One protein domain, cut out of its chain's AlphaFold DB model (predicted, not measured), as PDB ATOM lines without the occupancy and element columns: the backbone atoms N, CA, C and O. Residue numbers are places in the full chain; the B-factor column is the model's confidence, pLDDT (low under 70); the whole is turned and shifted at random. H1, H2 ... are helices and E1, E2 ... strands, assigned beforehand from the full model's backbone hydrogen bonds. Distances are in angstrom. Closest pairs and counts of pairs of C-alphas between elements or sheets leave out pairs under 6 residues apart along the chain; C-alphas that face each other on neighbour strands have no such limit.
ATOM      1  N   LEU A 298      11.418  29.757  50.485       81.00
ATOM      2  CA  LEU A 298      11.176  28.817  49.378       81.00
ATOM      3  C   LEU A 298      11.901  29.181  48.069       81.00
ATOM      4  O   LEU A 298      12.496  28.276  47.477       81.00
ATOM      5  N   PRO A 299      11.941  30.452  47.616       76.38
ATOM      6  CA  PRO A 299      12.698  30.815  46.415       76.38
ATOM      7  C   PRO A 299      14.199  30.534  46.559       76.38
ATOM      8  O   PRO A 299      14.836  30.046  45.623       76.38
ATOM      9  N   GLN A 300      14.755  30.789  47.747       71.62
ATOM     10  CA  GLN A 300      16.159  30.532  48.062       71.62
ATOM     11  C   GLN A 300      16.449  29.026  48.075       71.62
ATOM     12  O   GLN A 300      17.401  28.577  47.441       71.62
ATOM     13  N   ILE A 301      15.588  28.230  48.714       79.12
ATOM     14  CA  ILE A 301      15.694  26.764  48.746       79.12
ATOM     15  C   ILE A 301      15.608  26.169  47.333       79.12
ATOM     16  O   ILE A 301      16.433  25.338  46.954       79.12
ATOM     17  N   ALA A 302      14.623  26.591  46.534       78.50
ATOM     18  CA  ALA A 302      14.394  26.066  45.188       78.50
ATOM     19  C   ALA A 302      15.601  26.319  44.284       78.50
ATOM     20  O   ALA A 302      16.090  25.427  43.586       78.50
ATOM     21  N   ARG A 303      16.119  27.545  44.334       73.69
ATOM     22  CA  ARG A 303      17.293  27.913  43.560       73.69
ATOM     23  C   ARG A 303      18.522  27.119  44.059       73.69
ATOM     24  O   ARG A 303      19.317  26.704  43.218       73.69
ATOM     25  N   TRP A 304      18.642  26.821  45.364       76.50
ATOM     26  CA  TRP A 304      19.763  26.052  45.943       76.50
ATOM     27  C   TRP A 304      19.757  24.622  45.426       76.50
ATOM     28  O   TRP A 304      20.773  24.138  44.934       76.50
ATOM     29  N   LEU A 305      18.585  23.993  45.397       78.12
ATOM     30  CA  LEU A 305      18.399  22.675  44.798       78.12
ATOM     31  C   LEU A 305      18.786  22.641  43.312       78.12
ATOM     32  O   LEU A 305      19.452  21.702  42.873       78.12
ATOM     33  N   ALA A 306      18.407  23.654  42.526       73.12
ATOM     34  CA  ALA A 306      18.780  23.729  41.112       73.12
ATOM     35  C   ALA A 306      20.306  23.819  40.916       73.12
ATOM     36  O   ALA A 306      20.857  23.187  40.010       73.12
ATOM     37  N   ASP A 307      20.995  24.564  41.779       68.50
ATOM     38  CA  ASP A 307      22.449  24.717  41.730       68.50
ATOM     39  C   ASP A 307      23.180  23.433  42.159       68.50
ATOM     40  O   ASP A 307      24.079  22.987  41.446       68.50
ATOM     41  N   VAL A 308      22.753  22.774  43.245       70.38
ATOM     42  CA  VAL A 308      23.338  21.488  43.675       70.38
ATOM     43  C   VAL A 308      23.218  20.436  42.564       70.38
ATOM     44  O   VAL A 308      24.176  19.709  42.297       70.38
ATOM     45  N   SER A 309      22.090  20.385  41.849       71.81
ATOM     46  CA  SER A 309      21.943  19.478  40.700       71.81
ATOM     47  C   SER A 309      22.805  19.877  39.497       71.81
ATOM     48  O   SER A 309      23.335  18.989  38.824       71.81
ATOM     49  N   CYS A 310      23.007  21.175  39.224       63.34
ATOM     50  CA  CYS A 310      23.984  21.614  38.212       63.34
ATOM     51  C   CYS A 310      25.378  21.062  38.533       63.34
ATOM     52  O   CYS A 310      26.058  20.574  37.628       63.34
ATOM     53  N   ASP A 311      25.765  21.108  39.810       59.00
ATOM     54  CA  ASP A 311      27.075  20.679  40.295       59.00
ATOM     55  C   ASP A 311      27.265  19.163  40.253       59.00
ATOM     56  O   ASP A 311      28.338  18.677  39.887       59.00
ATOM     57  N   TRP A 312      26.250  18.391  40.646       65.00
ATOM     58  CA  TRP A 312      26.348  16.928  40.682       65.00
ATOM     59  C   TRP A 312      26.426  16.312  39.287       65.00
ATOM     60  O   TRP A 312      27.059  15.272  39.116       65.00
ATOM     61  N   TYR A 313      25.797  16.952  38.302       64.00
ATOM     62  CA  TYR A 313      25.669  16.423  36.945       64.00
ATOM     63  C   TYR A 313      26.500  17.175  35.892       64.00
ATOM     64  O   TYR A 313      26.297  16.934  34.705       64.00
ATOM     65  N   ASP A 314      27.413  18.066  36.307       56.78
ATOM     66  CA  ASP A 314      28.275  18.896  35.438       56.78
ATOM     67  C   ASP A 314      27.504  19.580  34.289       56.78
ATOM     68  O   ASP A 314      27.900  19.583  33.122       56.78
ATOM     69  N   ALA A 315      26.334  20.133  34.620       55.88
ATOM     70  CA  ALA A 315      25.375  20.665  33.651       55.88
ATOM     71  C   ALA A 315      24.960  22.109  34.006       55.88
ATOM     72  O   ALA A 315      23.785  22.373  34.286       55.88
ATOM     73  N   PRO A 316      25.897  23.080  34.003       54.06
ATOM     74  CA  PRO A 316      25.637  24.440  34.465       54.06
ATOM     75  C   PRO A 316      24.535  25.131  33.651       54.06
ATOM     76  O   PRO A 316      24.570  25.153  32.422       54.06
ATOM     77  N   GLY A 317      23.563  25.728  34.348       50.59
ATOM     78  CA  GLY A 317      22.442  26.445  33.726       50.59
ATOM     79  C   GLY A 317      21.395  25.547  33.059       50.59
ATOM     80  O   GLY A 317      20.538  26.055  32.346       50.59
ATOM     81  N   THR A 318      21.471  24.231  33.276       57.31
ATOM     82  CA  THR A 318      20.501  23.257  32.747       57.31
ATOM     83  C   THR A 318      19.254  23.161  33.622       57.31
ATOM     84  O   THR A 318      18.152  22.956  33.111       57.31
ATOM     85  N   TYR A 319      19.441  23.325  34.932       61.97
ATOM     86  CA  TYR A 319      18.395  23.263  35.939       61.97
ATOM     87  C   TYR A 319      17.884  24.661  36.264       61.97
ATOM     88  O   TYR A 319      18.683  25.578  36.488       61.97
ATOM     89  N   ASP A 320      16.565  24.813  36.300       65.12
ATOM     90  CA  ASP A 320      15.926  26.101  36.539       65.12
ATOM     91  C   ASP A 320      14.774  26.013  37.541       65.12
ATOM     92  O   ASP A 320      14.196  24.944  37.776       65.12
ATOM     93  N   VAL A 321      14.468  27.169  38.127       69.88
ATOM     94  CA  VAL A 321      13.276  27.395  38.948       69.88
ATOM     95  C   VAL A 321      12.275  28.125  38.069       69.88
ATOM     96  O   VAL A 321      12.592  29.180  37.520       69.88
ATOM     97  N   TYR A 322      11.081  27.564  37.903       62.94
ATOM     98  CA  TYR A 322      10.108  28.119  36.964       62.94
ATOM     99  C   TYR A 322       9.116  29.065  37.640       62.94
ATOM    100  O   TYR A 322       8.391  28.673  38.554       62.94
ATOM    101  N   GLU A 323       9.022  30.273  37.086       52.81
ATOM    102  CA  GLU A 323       7.832  31.126  37.116       52.81
ATOM    103  C   GLU A 323       7.296  31.172  35.668       52.81
ATOM    104  O   GLU A 323       8.073  31.511  34.772       52.81
ATOM    105  N   PRO A 324       6.035  30.786  35.362       49.69
ATOM    106  CA  PRO A 324       4.833  30.881  36.191       49.69
ATOM    107  C   PRO A 324       4.207  29.529  36.601       49.69
ATOM    108  O   PRO A 324       4.536  28.468  36.077       49.69
ATOM    109  N   LEU A 325       3.260  29.599  37.542       58.97
ATOM    110  CA  LEU A 325       2.562  28.472  38.171       58.97
ATOM    111  C   LEU A 325       1.775  27.631  37.141       58.97
ATOM    112  O   LEU A 325       0.832  28.117  36.518       58.97
ATOM    113  N   HIS A 326       2.151  26.365  36.971       61.88
ATOM    114  CA  HIS A 326       1.482  25.388  36.105       61.88
ATOM    115  C   HIS A 326       0.276  24.721  36.779       61.88
ATOM    116  O   HIS A 326      -0.613  24.228  36.086       61.88
ATOM    117  N   LEU A 327       0.240  24.709  38.116       68.00
ATOM    118  CA  LEU A 327      -0.842  24.131  38.912       68.00
ATOM    119  C   LEU A 327      -1.439  25.174  39.876       68.00
ATOM    120  O   LEU A 327      -0.695  25.985  40.437       68.00
ATOM    121  N   PRO A 328      -2.766  25.161  40.115       76.81
ATOM    122  CA  PRO A 328      -3.375  25.952  41.182       76.81
ATOM    123  C   PRO A 328      -2.750  25.608  42.539       76.81
ATOM    124  O   PRO A 328      -2.622  24.433  42.868       76.81
ATOM    125  N   GLY A 329      -2.361  26.622  43.316       82.56
ATOM    126  CA  GLY A 329      -1.729  26.420  44.627       82.56
ATOM    127  C   GLY A 329      -0.255  26.006  44.572       82.56
ATOM    128  O   GLY A 329       0.329  25.692  45.602       82.56
ATOM    129  N   GLN A 330       0.378  25.995  43.396       85.75
ATOM    130  CA  GLN A 330       1.811  25.733  43.288       85.75
ATOM    131  C   GLN A 330       2.636  26.766  44.074       85.75
ATOM    132  O   GLN A 330       2.400  27.968  43.971       85.75
ATOM    133  N   ILE A 331       3.634  26.280  44.816       87.44
ATOM    134  CA  ILE A 331       4.540  27.103  45.634       87.44
ATOM    135  C   ILE A 331       6.006  27.020  45.178       87.44
ATOM    136  O   ILE A 331       6.729  28.002  45.300       87.44
ATOM    137  N   ILE A 332       6.447  25.893  44.601       86.88
ATOM    138  CA  ILE A 332       7.776  25.718  43.976       86.88
ATOM    139  C   ILE A 332       7.630  24.806  42.750       86.88
ATOM    140  O   ILE A 332       6.928  23.800  42.826       86.88
ATOM    141  N   ALA A 333       8.352  25.089  41.659       85.44
ATOM    142  CA  ALA A 333       8.664  24.092  40.630       85.44
ATOM    143  C   ALA A 333      10.149  24.089  40.259       85.44
ATOM    144  O   ALA A 333      10.748  25.142  40.040       85.44
ATOM    145  N   LEU A 334      10.705  22.884  40.133       84.88
ATOM    146  CA  LEU A 334      12.063  22.613  39.673       84.88
ATOM    147  C   LEU A 334      12.015  21.811  38.380       84.88
ATOM    148  O   LEU A 334      11.180  20.917  38.224       84.88
ATOM    149  N   GLY A 335      12.939  22.070  37.465       78.06
ATOM    150  CA  GLY A 335      13.108  21.191  36.317       78.06
ATOM    151  C   GLY A 335      14.216  21.621  35.372       78.06
ATOM    152  O   GLY A 335      15.156  22.304  35.764       78.06
ATOM    153  N   VAL A 336      14.118  21.166  34.125       72.25
ATOM    154  CA  VAL A 336      15.217  21.200  33.152       72.25
ATOM    155  C   VAL A 336      14.730  21.730  31.812       72.25
ATOM    156  O   VAL A 336      13.686  21.298  31.328       72.25
ATOM    157  N   ALA A 337      15.507  22.624  31.196       66.38
ATOM    158  CA  ALA A 337      15.312  23.075  29.814       66.38
ATOM    159  C   ALA A 337      13.890  23.582  29.466       66.38
ATOM    160  O   ALA A 337      13.390  23.324  28.373       66.38
ATOM    161  N   GLY A 338      13.246  24.321  30.373       64.81
ATOM    162  CA  GLY A 338      11.914  24.898  30.156       64.81
ATOM    163  C   GLY A 338      10.740  24.034  30.629       64.81
ATOM    164  O   GLY A 338       9.597  24.445  30.460       64.81
ATOM    165  N   GLU A 339      10.989  22.856  31.206       71.19
ATOM    166  CA  GLU A 339       9.941  21.953  31.687       71.19
ATOM    167  C   GLU A 339      10.077  21.667  33.186       71.19
ATOM    168  O   GLU A 339      11.127  21.200  33.644       71.19
ATOM    169  N   ALA A 340       8.988  21.857  33.938       76.62
ATOM    170  CA  ALA A 340       8.895  21.420  35.327       76.62
ATOM    171  C   ALA A 340       8.968  19.883  35.427       76.62
ATOM    172  O   ALA A 340       8.320  19.140  34.683       76.62
ATOM    173  N   GLU A 341       9.788  19.387  36.350       83.62
ATOM    174  CA  GLU A 341       9.916  17.959  36.658       83.62
ATOM    175  C   GLU A 341       9.336  17.613  38.019       83.62
ATOM    176  O   GLU A 341       8.695  16.569  38.136       83.62
ATOM    177  N   LEU A 342       9.541  18.492  39.003       89.38
ATOM    178  CA  LEU A 342       8.995  18.378  40.347       89.38
ATOM    179  C   LEU A 342       8.291  19.671  40.736       89.38
ATOM    180  O   LEU A 342       8.800  20.761  40.479       89.38
ATOM    181  N   THR A 343       7.126  19.540  41.360       90.06
ATOM    182  CA  THR A 343       6.298  20.677  41.772       90.06
ATOM    183  C   THR A 343       5.756  20.452  43.176       90.06
ATOM    184  O   THR A 343       5.185  19.400  43.448       90.06
ATOM    185  N   LEU A 344       5.911  21.441  44.056       91.56
ATOM    186  CA  LEU A 344       5.192  21.499  45.327       91.56
ATOM    187  C   LEU A 344       3.910  22.308  45.149       91.56
ATOM    188  O   LEU A 344       3.944  23.427  44.630       91.56
ATOM    189  N   VAL A 345       2.796  21.740  45.603       91.50
ATOM    190  CA  VAL A 345       1.455  22.320  45.528       91.50
ATOM    191  C   VAL A 345       0.839  22.333  46.917       91.50
ATOM    192  O   VAL A 345       0.821  21.307  47.593       91.50
ATOM    193  N   GLU A 346       0.326  23.485  47.325       90.88
ATOM    194  CA  GLU A 346      -0.388  23.675  48.579       90.88
ATOM    195  C   GLU A 346      -1.888  23.875  48.324       90.88
ATOM    196  O   GLU A 346      -2.299  24.754  47.561       90.88
ATOM    197  N   HIS A 347      -2.715  23.059  48.978       91.31
ATOM    198  CA  HIS A 347      -4.170  23.160  48.918       91.31
ATOM    199  C   HIS A 347      -4.787  22.722  50.247       91.31
ATOM    200  O   HIS A 347      -4.419  21.681  50.780       91.31
ATOM    201  N   ASP A 348      -5.706  23.523  50.794       89.88
ATOM    202  CA  ASP A 348      -6.430  23.238  52.043       89.88
ATOM    203  C   ASP A 348      -5.540  22.856  53.248       89.88
ATOM    204  O   ASP A 348      -5.929  22.076  54.115       89.88
ATOM    205  N   GLY A 349      -4.333  23.429  53.325       88.19
ATOM    206  CA  GLY A 349      -3.368  23.154  54.396       88.19
ATOM    207  C   GLY A 349      -2.580  21.850  54.228       88.19
ATOM    208  O   GLY A 349      -1.760  21.526  55.086       88.19
ATOM    209  N   GLU A 350      -2.782  21.121  53.129       93.69
ATOM    210  CA  GLU A 350      -1.913  20.026  52.704       93.69
ATOM    211  C   GLU A 350      -0.896  20.520  51.672       93.69
ATOM    212  O   GLU A 350      -1.213  21.303  50.772       93.69
ATOM    213  N   VAL A 351       0.333  20.017  51.775       93.81
ATOM    214  CA  VAL A 351       1.394  20.220  50.791       93.81
ATOM    215  C   VAL A 351       1.682  18.888  50.108       93.81
ATOM    216  O   VAL A 351       2.006  17.885  50.749       93.81
ATOM    217  N   THR A 352       1.572  18.878  48.784       93.88
ATOM    218  CA  THR A 352       1.796  17.706  47.936       93.88
ATOM    219  C   THR A 352       2.964  17.945  46.990       93.88
ATOM    220  O   THR A 352       3.108  19.020  46.409       93.88
ATOM    221  N   LEU A 353       3.813  16.934  46.832       92.69
ATOM    222  CA  LEU A 353       4.886  16.901  45.846       92.69
ATOM    223  C   LEU A 353       4.428  16.076  44.649       92.69
ATOM    224  O   LEU A 353       4.015  14.924  44.804       92.69
ATOM    225  N   HIS A 354       4.551  16.650  43.461       90.00
ATOM    226  CA  HIS A 354       4.183  16.032  42.194       90.00
ATOM    227  C   HIS A 354       5.408  15.873  41.308       90.00
ATOM    228  O   HIS A 354       6.224  16.789  41.209       90.00
ATOM    229  N   ASP A 355       5.498  14.732  40.627       88.00
ATOM    230  CA  ASP A 355       6.303  14.597  39.415       88.00
ATOM    231  C   ASP A 355       5.409  14.727  38.166       88.00
ATOM    232  O   ASP A 355       4.196  14.913  38.271       88.00
ATOM    233  N   ARG A 356       5.977  14.623  36.960       80.12
ATOM    234  CA  ARG A 356       5.217  14.737  35.694       80.12
ATOM    235  C   ARG A 356       4.035  13.763  35.537       80.12
ATOM    236  O   ARG A 356       3.229  13.953  34.632       80.12
ATOM    237  N   ILE A 357       3.972  12.688  36.319       80.50
ATOM    238  CA  ILE A 357       2.917  11.664  36.261       80.50
ATOM    239  C   ILE A 357       1.839  11.907  37.326       80.50
ATOM    240  O   ILE A 357       0.700  11.485  37.138       80.50
ATOM    241  N   GLY A 358       2.168  12.598  38.417       85.88
ATOM    242  CA  GLY A 358       1.220  12.913  39.482       85.88
ATOM    243  C   GLY A 358       1.872  12.995  40.856       85.88
ATOM    244  O   GLY A 358       3.088  13.146  40.978       85.88
ATOM    245  N   GLU A 359       1.037  12.882  41.887       92.00
ATOM    246  CA  GLU A 359       1.427  12.988  43.292       92.00
ATOM    247  C   GLU A 359       2.353  11.840  43.716       92.00
ATOM    248  O   GLU A 359       2.104  10.668  43.421       92.00
ATOM    249  N   ILE A 360       3.422  12.184  44.434       91.81
ATOM    250  CA  ILE A 360       4.429  11.230  44.918       91.81
ATOM    251  C   ILE A 360       4.682  11.328  46.423       91.81
ATOM    252  O   ILE A 360       5.240  10.397  47.001       91.81
ATOM    253  N   PHE A 361       4.288  12.436  47.056       92.06
ATOM    254  CA  PHE A 361       4.381  12.642  48.498       92.06
ATOM    255  C   PHE A 361       3.339  13.667  48.958       92.06
ATOM    256  O   PHE A 361       3.013  14.595  48.217       92.06
ATOM    257  N   ARG A 362       2.845  13.508  50.187       93.88
ATOM    258  CA  ARG A 362       1.842  14.372  50.811       93.88
ATOM    259  C   ARG A 362       2.125  14.502  52.298       93.88
ATOM    260  O   ARG A 362       2.447  13.513  52.951       93.88
ATOM    261  N   THR A 363       1.960  15.709  52.822       93.81
ATOM    262  CA  THR A 363       2.068  16.016  54.251       93.81
ATOM    263  C   THR A 363       1.269  17.281  54.576       93.81
ATOM    264  O   THR A 363       0.874  18.027  53.682       93.81
ATOM    265  N   THR A 364       1.045  17.545  55.857       94.44
ATOM    266  CA  THR A 364       0.536  18.827  56.370       94.44
ATOM    267  C   THR A 364       1.663  19.744  56.862       94.44
ATOM    268  O   THR A 364       1.411  20.875  57.270       94.44
ATOM    269  N   VAL A 365       2.918  19.281  56.822       92.12
ATOM    270  CA  VAL A 365       4.094  20.009  57.315       92.12
ATOM    271  C   VAL A 365       4.968  20.444  56.138       92.12
ATOM    272  O   VAL A 365       5.604  19.622  55.480       92.12
ATOM    273  N   LEU A 366       5.052  21.756  55.889       89.44
ATOM    274  CA  LEU A 366       5.831  22.313  54.773       89.44
ATOM    275  C   LEU A 366       7.298  21.854  54.785       89.44
ATOM    276  O   LEU A 366       7.837  21.499  53.739       89.44
ATOM    277  N   GLU A 367       7.928  21.800  55.960       89.38
ATOM    278  CA  GLU A 367       9.328  21.379  56.083       89.38
ATOM    279  C   GLU A 367       9.558  19.951  55.568       89.38
ATOM    280  O   GLU A 367      10.561  19.673  54.909       89.38
ATOM    281  N   GLU A 368       8.624  19.038  55.845       90.25
ATOM    282  CA  GLU A 368       8.690  17.658  55.364       90.25
ATOM    283  C   GLU A 368       8.530  17.602  53.845       90.25
ATOM    284  O   GLU A 368       9.266  16.875  53.175       90.25
ATOM    285  N   ALA A 369       7.629  18.414  53.285       91.62
ATOM    286  CA  ALA A 369       7.439  18.511  51.842       91.62
ATOM    287  C   ALA A 369       8.695  19.047  51.134       91.62
ATOM    288  O   ALA A 369       9.100  18.516  50.099       91.62
ATOM    289  N   VAL A 370       9.357  20.052  51.715       89.94
ATOM    290  CA  VAL A 370      10.617  20.609  51.201       89.94
ATOM    291  C   VAL A 370      11.751  19.580  51.260       89.94
ATOM    292  O   VAL A 370      12.515  19.449  50.303       89.94
ATOM    293  N   ARG A 371      11.849  18.794  52.339       89.50
ATOM    294  CA  ARG A 371      12.827  17.696  52.433       89.50
ATOM    295  C   ARG A 371      12.557  16.607  51.398       89.50
ATOM    296  O   ARG A 371      13.496  16.141  50.758       89.50
ATOM    297  N   ALA A 372      11.295  16.227  51.205       89.75
ATOM    298  CA  ALA A 372      10.910  15.254  50.187       89.75
ATOM    299  C   ALA A 372      11.265  15.751  48.774       89.75
ATOM    300  O   ALA A 372      11.843  14.993  47.992       89.75
ATOM    301  N   LEU A 373      11.011  17.035  48.479       90.88
ATOM    302  CA  LEU A 373      11.436  17.682  47.234       90.88
ATOM    303  C   LEU A 373      12.955  17.579  47.052       90.88
ATOM    304  O   LEU A 373      13.404  17.145  45.995       90.88
ATOM    305  N   ALA A 374      13.738  17.936  48.073       88.19
ATOM    306  CA  ALA A 374      15.197  17.891  48.018       88.19
ATOM    307  C   ALA A 374      15.729  16.475  47.755       88.19
ATOM    308  O   ALA A 374      16.569  16.273  46.879       88.19
ATOM    309  N   VAL A 375      15.209  15.481  48.481       88.25
ATOM    310  CA  VAL A 375      15.596  14.076  48.313       88.25
ATOM    311  C   VAL A 375      15.265  13.584  46.908       88.25
ATOM    312  O   VAL A 375      16.128  12.985  46.268       88.25
ATOM    313  N   GLU A 376      14.049  13.821  46.408       89.06
ATOM    314  CA  GLU A 376      13.664  13.346  45.074       89.06
ATOM    315  C   GLU A 376      14.460  14.064  43.979       89.06
ATOM    316  O   GLU A 376      14.974  13.413  43.072       89.06
ATOM    317  N   TRP A 377      14.633  15.382  44.089       86.94
ATOM    318  CA  TRP A 377      15.375  16.184  43.121       86.94
ATOM    319  C   TRP A 377      16.835  15.740  42.999       86.94
ATOM    320  O   TRP A 377      17.290  15.408  41.909       86.94
ATOM    321  N   LEU A 378      17.549  15.643  44.124       81.06
ATOM    322  CA  LEU A 378      18.973  15.298  44.140       81.06
ATOM    323  C   LEU A 378      19.243  13.836  43.768       81.06
ATOM    324  O   LEU A 378      20.351  13.489  43.373       81.06
ATOM    325  N   THR A 379      18.247  12.959  43.889       78.75
ATOM    326  CA  THR A 379      18.393  11.542  43.523       78.75
ATOM    327  C   THR A 379      17.852  11.202  42.144       78.75
ATOM    328  O   THR A 379      17.990  10.048  41.730       78.75
ATOM    329  N   THR A 380      17.249  12.156  41.431       75.25
ATOM    330  CA  THR A 380      16.728  11.950  40.077       75.25
ATOM    331  C   THR A 380      17.858  12.119  39.062       75.25
ATOM    332  O   THR A 380      18.306  13.234  38.821       75.25
ATOM    333  N   PRO A 381      18.331  11.049  38.398       65.19
ATOM    334  CA  PRO A 381      19.395  11.180  37.417       65.19
ATOM    335  C   PRO A 381      18.802  11.750  36.132       65.19
ATOM    336  O   PRO A 381      17.984  11.104  35.472       65.19
ATOM    337  N   HIS A 382      19.230  12.949  35.746       64.12
ATOM    338  CA  HIS A 382      18.762  13.595  34.515       64.12
ATOM    339  C   HIS A 382      19.538  13.135  33.264       64.12
ATOM    340  O   HIS A 382      19.313  13.632  32.158       64.12
ATOM    341  N   ALA A 383      20.421  12.141  33.423       51.22
ATOM    342  CA  ALA A 383      21.125  11.469  32.338       51.22
ATOM    343  C   ALA A 383      20.154  10.753  31.379       51.22
ATOM    344  O   ALA A 383      19.100  10.245  31.773       51.22
ATOM    345  N   ARG A 384      20.527  10.689  30.096       46.97
ATOM    346  CA  ARG A 384      19.827   9.888  29.083       46.97
ATOM    347  C   ARG A 384      20.647   8.628  28.769       46.97
ATOM    348  O   ARG A 384      21.815   8.782  28.419       46.97
ATOM    349  N   PRO A 385      20.058   7.417  28.811       50.78
ATOM    350  CA  PRO A 385      18.671   7.099  29.175       50.78
ATOM    351  C   PRO A 385      18.425   7.160  30.694       50.78
ATOM    352  O   PRO A 385      19.310   6.835  31.483       50.78
ATOM    353  N   ARG A 386      17.208   7.555  31.101       58.91
ATOM    354  CA  ARG A 386      16.840   7.611  32.525       58.91
ATOM    355  C   ARG A 386      16.817   6.200  33.124       58.91
ATOM    356  O   ARG A 386      16.266   5.299  32.487       58.91
ATOM    357  N   PRO A 387      17.350   6.001  34.340       66.75
ATOM    358  CA  PRO A 387      17.202   4.735  35.041       66.75
ATOM    359  C   PRO A 387      15.725   4.435  35.351       66.75
ATOM    360  O   PRO A 387      14.889   5.347  35.343       66.75
ATOM    361  N   PRO A 388      15.382   3.160  35.620       73.44
ATOM    362  CA  PRO A 388      14.027   2.782  35.999       73.44
ATOM    363  C   PRO A 388      13.576   3.564  37.237       73.44
ATOM    364  O   PRO A 388      14.328   3.710  38.202       73.44
ATOM    365  N   ARG A 389      12.342   4.085  37.191       72.88
ATOM    366  CA  ARG A 389      11.791   4.887  38.287       72.88
ATOM    367  C   ARG A 389      11.665   4.043  39.561       72.88
ATOM    368  O   ARG A 389      11.247   2.887  39.471       72.88
ATOM    369  N   PRO A 390      11.971   4.616  40.737       81.75
ATOM    370  CA  PRO A 390      11.721   3.947  42.003       81.75
ATOM    371  C   PRO A 390      10.219   3.715  42.211       81.75
ATOM    372  O   PRO A 390       9.382   4.525  41.808       81.75
ATOM    373  N   THR A 391       9.874   2.599  42.849       85.81
ATOM    374  CA  THR A 391       8.494   2.301  43.249       85.81
ATOM    375  C   THR A 391       8.037   3.246  44.370       85.81
ATOM    376  O   THR A 391       8.883   3.793  45.084       85.81
ATOM    377  N   PRO A 392       6.718   3.408  44.598       82.56
ATOM    378  CA  PRO A 392       6.216   4.200  45.724       82.56
ATOM    379  C   PRO A 392       6.836   3.787  47.067       82.56
ATOM    380  O   PRO A 392       7.314   4.639  47.804       82.56
ATOM    381  N   ALA A 393       6.959   2.482  47.331       83.50
ATOM    382  CA  ALA A 393       7.588   1.972  48.552       83.50
ATOM    383  C   ALA A 393       9.078   2.349  48.667       83.50
ATOM    384  O   ALA A 393       9.556   2.666  49.755       83.50
ATOM    385  N   GLN A 394       9.819   2.346  47.553       86.75
ATOM    386  CA  GLN A 394      11.220   2.778  47.534       86.75
ATOM    387  C   GLN A 394      11.360   4.283  47.786       86.75
ATOM    388  O   GLN A 394      12.305   4.692  48.460       86.75
ATOM    389  N   ARG A 395      10.431   5.098  47.269       86.31
ATOM    390  CA  ARG A 395      10.372   6.540  47.546       86.31
ATOM    391  C   ARG A 395      10.058   6.803  49.017       86.31
ATOM    392  O   ARG A 395      10.820   7.513  49.664       86.31
ATOM    393  N   THR A 396       9.032   6.157  49.573       84.69
ATOM    394  CA  THR A 396       8.670   6.276  50.996       84.69
ATOM    395  C   THR A 396       9.839   5.921  51.911       84.69
ATOM    396  O   THR A 396      10.240   6.747  52.724       84.69
ATOM    397  N   ALA A 397      10.469   4.758  51.716       87.25
ATOM    398  CA  ALA A 397      11.619   4.345  52.525       87.25
ATOM    399  C   ALA A 397      12.803   5.325  52.418       87.25
ATOM    400  O   ALA A 397      13.564   5.519  53.369       87.25
ATOM    401  N   ARG A 398      12.975   5.961  51.251       88.06
ATOM    402  CA  ARG A 398      14.000   6.987  51.046       88.06
ATOM    403  C   ARG A 398      13.662   8.273  51.798       88.06
ATOM    404  O   ARG A 398      14.560   8.831  52.417       88.06
ATOM    405  N   PHE A 399      12.412   8.730  51.768       89.88
ATOM    406  CA  PHE A 399      11.987   9.918  52.513       89.88
ATOM    407  C   PHE A 399      12.095   9.704  54.026       89.88
ATOM    408  O   PHE A 399      12.673  10.543  54.712       89.88
ATOM    409  N   GLU A 400      11.653   8.552  54.534       88.38
ATOM    410  CA  GLU A 400      11.753   8.194  55.958       88.38
ATOM    411  C   GLU A 400      13.201   8.191  56.458       88.38
ATOM    412  O   GLU A 400      13.486   8.676  57.552       88.38
ATOM    413  N   ARG A 401      14.145   7.719  55.632       89.56
ATOM    414  CA  ARG A 401      15.581   7.741  55.953       89.56
ATOM    415  C   ARG A 401      16.113   9.152  56.234       89.56
ATOM    416  O   ARG A 401      17.096   9.286  56.958       89.56
ATOM    417  N   PHE A 402      15.503  10.178  55.649       86.44
ATOM    418  CA  PHE A 402      15.918  11.577  55.761       86.44
ATOM    419  C   PHE A 402      14.909  12.437  56.538       86.44
ATOM    420  O   PHE A 402      14.940  13.670  56.459       86.44
ATOM    421  N   ALA A 403      14.027  11.813  57.320       85.62
ATOM    422  CA  ALA A 403      13.148  12.536  58.226       85.62
ATOM    423  C   ALA A 403      13.968  13.302  59.287       85.62
ATOM    424  O   ALA A 403      14.915  12.767  59.864       85.62
ATOM    425  N   GLY A 404      13.624  14.574  59.530       81.31
ATOM    426  CA  GLY A 404      14.255  15.429  60.555       81.31
ATOM    427  C   GLY A 404      15.666  15.959  60.240       81.31
ATOM    428  O   GLY A 404      16.317  16.552  61.094       81.31
ATOM    429  N   HIS A 405      16.161  15.766  59.021       81.69
ATOM    430  CA  HIS A 405      17.594  15.611  58.766       81.69
ATOM    431  C   HIS A 405      18.326  16.806  58.117       81.69
ATOM    432  O   HIS A 405      19.035  16.548  57.174       81.69
ATOM    433  N   SER A 406      18.188  18.082  58.515       82.81
ATOM    434  CA  SER A 406      18.664  19.295  57.753       82.81
ATOM    435  C   SER A 406      18.575  19.214  56.191       82.81
ATOM    436  O   SER A 406      17.999  18.280  55.646       82.81
ATOM    437  N   LEU A 407      18.986  20.217  55.414       78.50
ATOM    438  CA  LEU A 407      19.154  20.013  53.955       78.50
ATOM    439  C   LEU A 407      20.595  19.602  53.628       78.50
ATOM    440  O   LEU A 407      20.830  18.810  52.716       78.50
ATOM    441  N   ASP A 408      21.549  20.017  54.456       71.31
ATOM    442  CA  ASP A 408      22.968  19.739  54.242       71.31
ATOM    443  C   ASP A 408      23.376  18.327  54.650       71.31
ATOM    444  O   ASP A 408      24.303  17.759  54.068       71.31
ATOM    445  N   ASP A 409      22.741  17.729  55.667       78.38
ATOM    446  CA  ASP A 409      22.991  16.316  55.975       78.38
ATOM    447  C   ASP A 409      22.448  15.425  54.855       78.38
ATOM    448  O   ASP A 409      23.091  14.429  54.514       78.38
ATOM    449  N   ILE A 410      21.313  15.805  54.251       81.25
ATOM    450  CA  ILE A 410      20.743  15.131  53.077       81.25
ATOM    451  C   ILE A 410      21.722  15.224  51.901       81.25
ATOM    452  O   ILE A 410      22.131  14.180  51.385       81.25
ATOM    453  N   GLU A 411      22.168  16.432  51.530       78.94
ATOM    454  CA  GLU A 411      23.167  16.640  50.467       78.94
ATOM    455  C   GLU A 411      24.416  15.784  50.720       78.94
ATOM    456  O   GLU A 411      24.797  14.970  49.880       78.94
ATOM    457  N   ARG A 412      25.036  15.895  51.904       73.25
ATOM    458  CA  ARG A 412      26.277  15.170  52.237       73.25
ATOM    459  C   ARG A 412      26.100  13.653  52.258       73.25
ATOM    460  O   ARG A 412      27.031  12.908  51.937       73.25
ATOM    461  N   ALA A 413      24.950  13.151  52.698       78.38
ATOM    462  CA  ALA A 413      24.668  11.717  52.714       78.38
ATOM    463  C   ALA A 413      24.467  11.149  51.304       78.38
ATOM    464  O   ALA A 413      24.883  10.016  51.044       78.38
ATOM    465  N   LEU A 414      23.851  11.922  50.412       80.38
ATOM    466  CA  LEU A 414      23.597  11.537  49.028       80.38
ATOM    467  C   LEU A 414      24.831  11.732  48.132       80.38
ATOM    468  O   LEU A 414      25.149  10.837  47.355       80.38
ATOM    469  N   ALA A 415      25.609  12.801  48.312       67.75
ATOM    470  CA  ALA A 415      26.861  13.028  47.584       67.75
ATOM    471  C   ALA A 415      27.865  11.874  47.774       67.75
ATOM    472  O   ALA A 415      28.543  11.467  46.837       67.75
ATOM    473  N   ARG A 416      27.911  11.266  48.969       70.62
ATOM    474  CA  ARG A 416      28.726  10.063  49.240       70.62
ATOM    475  C   ARG A 416      28.291   8.823  48.449       70.62
ATOM    476  O   ARG A 416      29.082   7.899  48.301       70.62
ATOM    477  N   GLN A 417      27.049   8.787  47.971       68.62
ATOM    478  CA  GLN A 417      26.496   7.694  47.162       68.62
ATOM    479  C   GLN A 417      26.704   7.926  45.656       68.62
ATOM    480  O   GLN A 417      26.564   6.986  44.878       68.62
TER     481      GLN A 417
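This is residues 298 to 417 of the 421 residues of an uncharacterized protein of Streptomyces rochei (UniProt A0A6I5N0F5). A strongly twisted sheet of five strands is covered on one face by two helices lying side by side, H1 over E1 and H2 over E3 and E4, in two layers. H3 and H4 pack on H2, and H4 is off the sheet. The 120 printed residues hold four named helices and five named strands in the order H1 E1 E2 E3 E4 E5 H2 H3 H4, a mixed class; the sheet runs E1 E2 E3 E4 E5, antiparallel throughout. The whole is compact and rounded, with a radius of gyration of the C-alphas of 13.4 A and spans of 39 by 32 by 28 A.

Start with the sheet: E1, residues 319 to 321, E2, 330 to 336, E3, 339 to 347, E4, 350 to 355, and E5, 358 to 363, make a meander, each strand the antiparallel neighbour of the one before and in a hairpin with it. Look for N 320 and O 335 at 2.9 A between E1 and E2, N 331 and O 344 at 2.9 A between E2 and E3, N 345 and O 352 at 2.9 A between E3 and E4, and N 353 and O 361 at 2.8 A between E4 and E5, each within hydrogen-bond range. E3 bends by 66 degrees at residue 342. H2, residues 366 to 379, is the hub and runs along the strands at a height over the sheet of 8.6 A; its closest C-alphas to E4 are Leu 366 and Val 351, 6.3 A. On the same face, H1, residues 298 to 312, runs along the strands at a height of 7.2 A. H1 touches H2 with residues 305 to 309 alone, the same way at a shallow tilt of 17 degrees; the closest C-alphas, Ser 309 and Leu 378, are 6.2 A apart. H3, residues 392 to 401, only grazes the sheet and touches H2 at a steep tilt of 69 degrees, only just short of perpendicular, opposite ways; the closest C-alphas are Ala 372 and Phe 399, 5.9 A. H4, residues 408 to 415, touches H2 at a shallow tilt of 20 degrees, the same way, with the C-alphas of Val 375 and Ile 410 closest at 7.1 A. H3 and H4 are apart. In H1, H2, H3 and H4 every O i to N i+4 pair is within hydrogen-bond range.

Find C-alpha 298 at (11.176, 28.817, 49.378); from there H1 runs 21.1 A to residue 312. E3 spans 22.3 A, and H2 runs 20.0 A from C-alpha 366 at (5.831, 22.313, 54.773). H4 ends at C-alpha 415, (26.861, 13.028, 47.584).

The C-alphas farthest apart, Asp 314 and Asp 348, are 38.7 A apart. The printed part has no cut; the link H2 to H3, residues 380 to 391, is long. Mean pLDDT of the printed part is 78.2, with 30 residues under 70, among them 310 to 327 and 381 to 387.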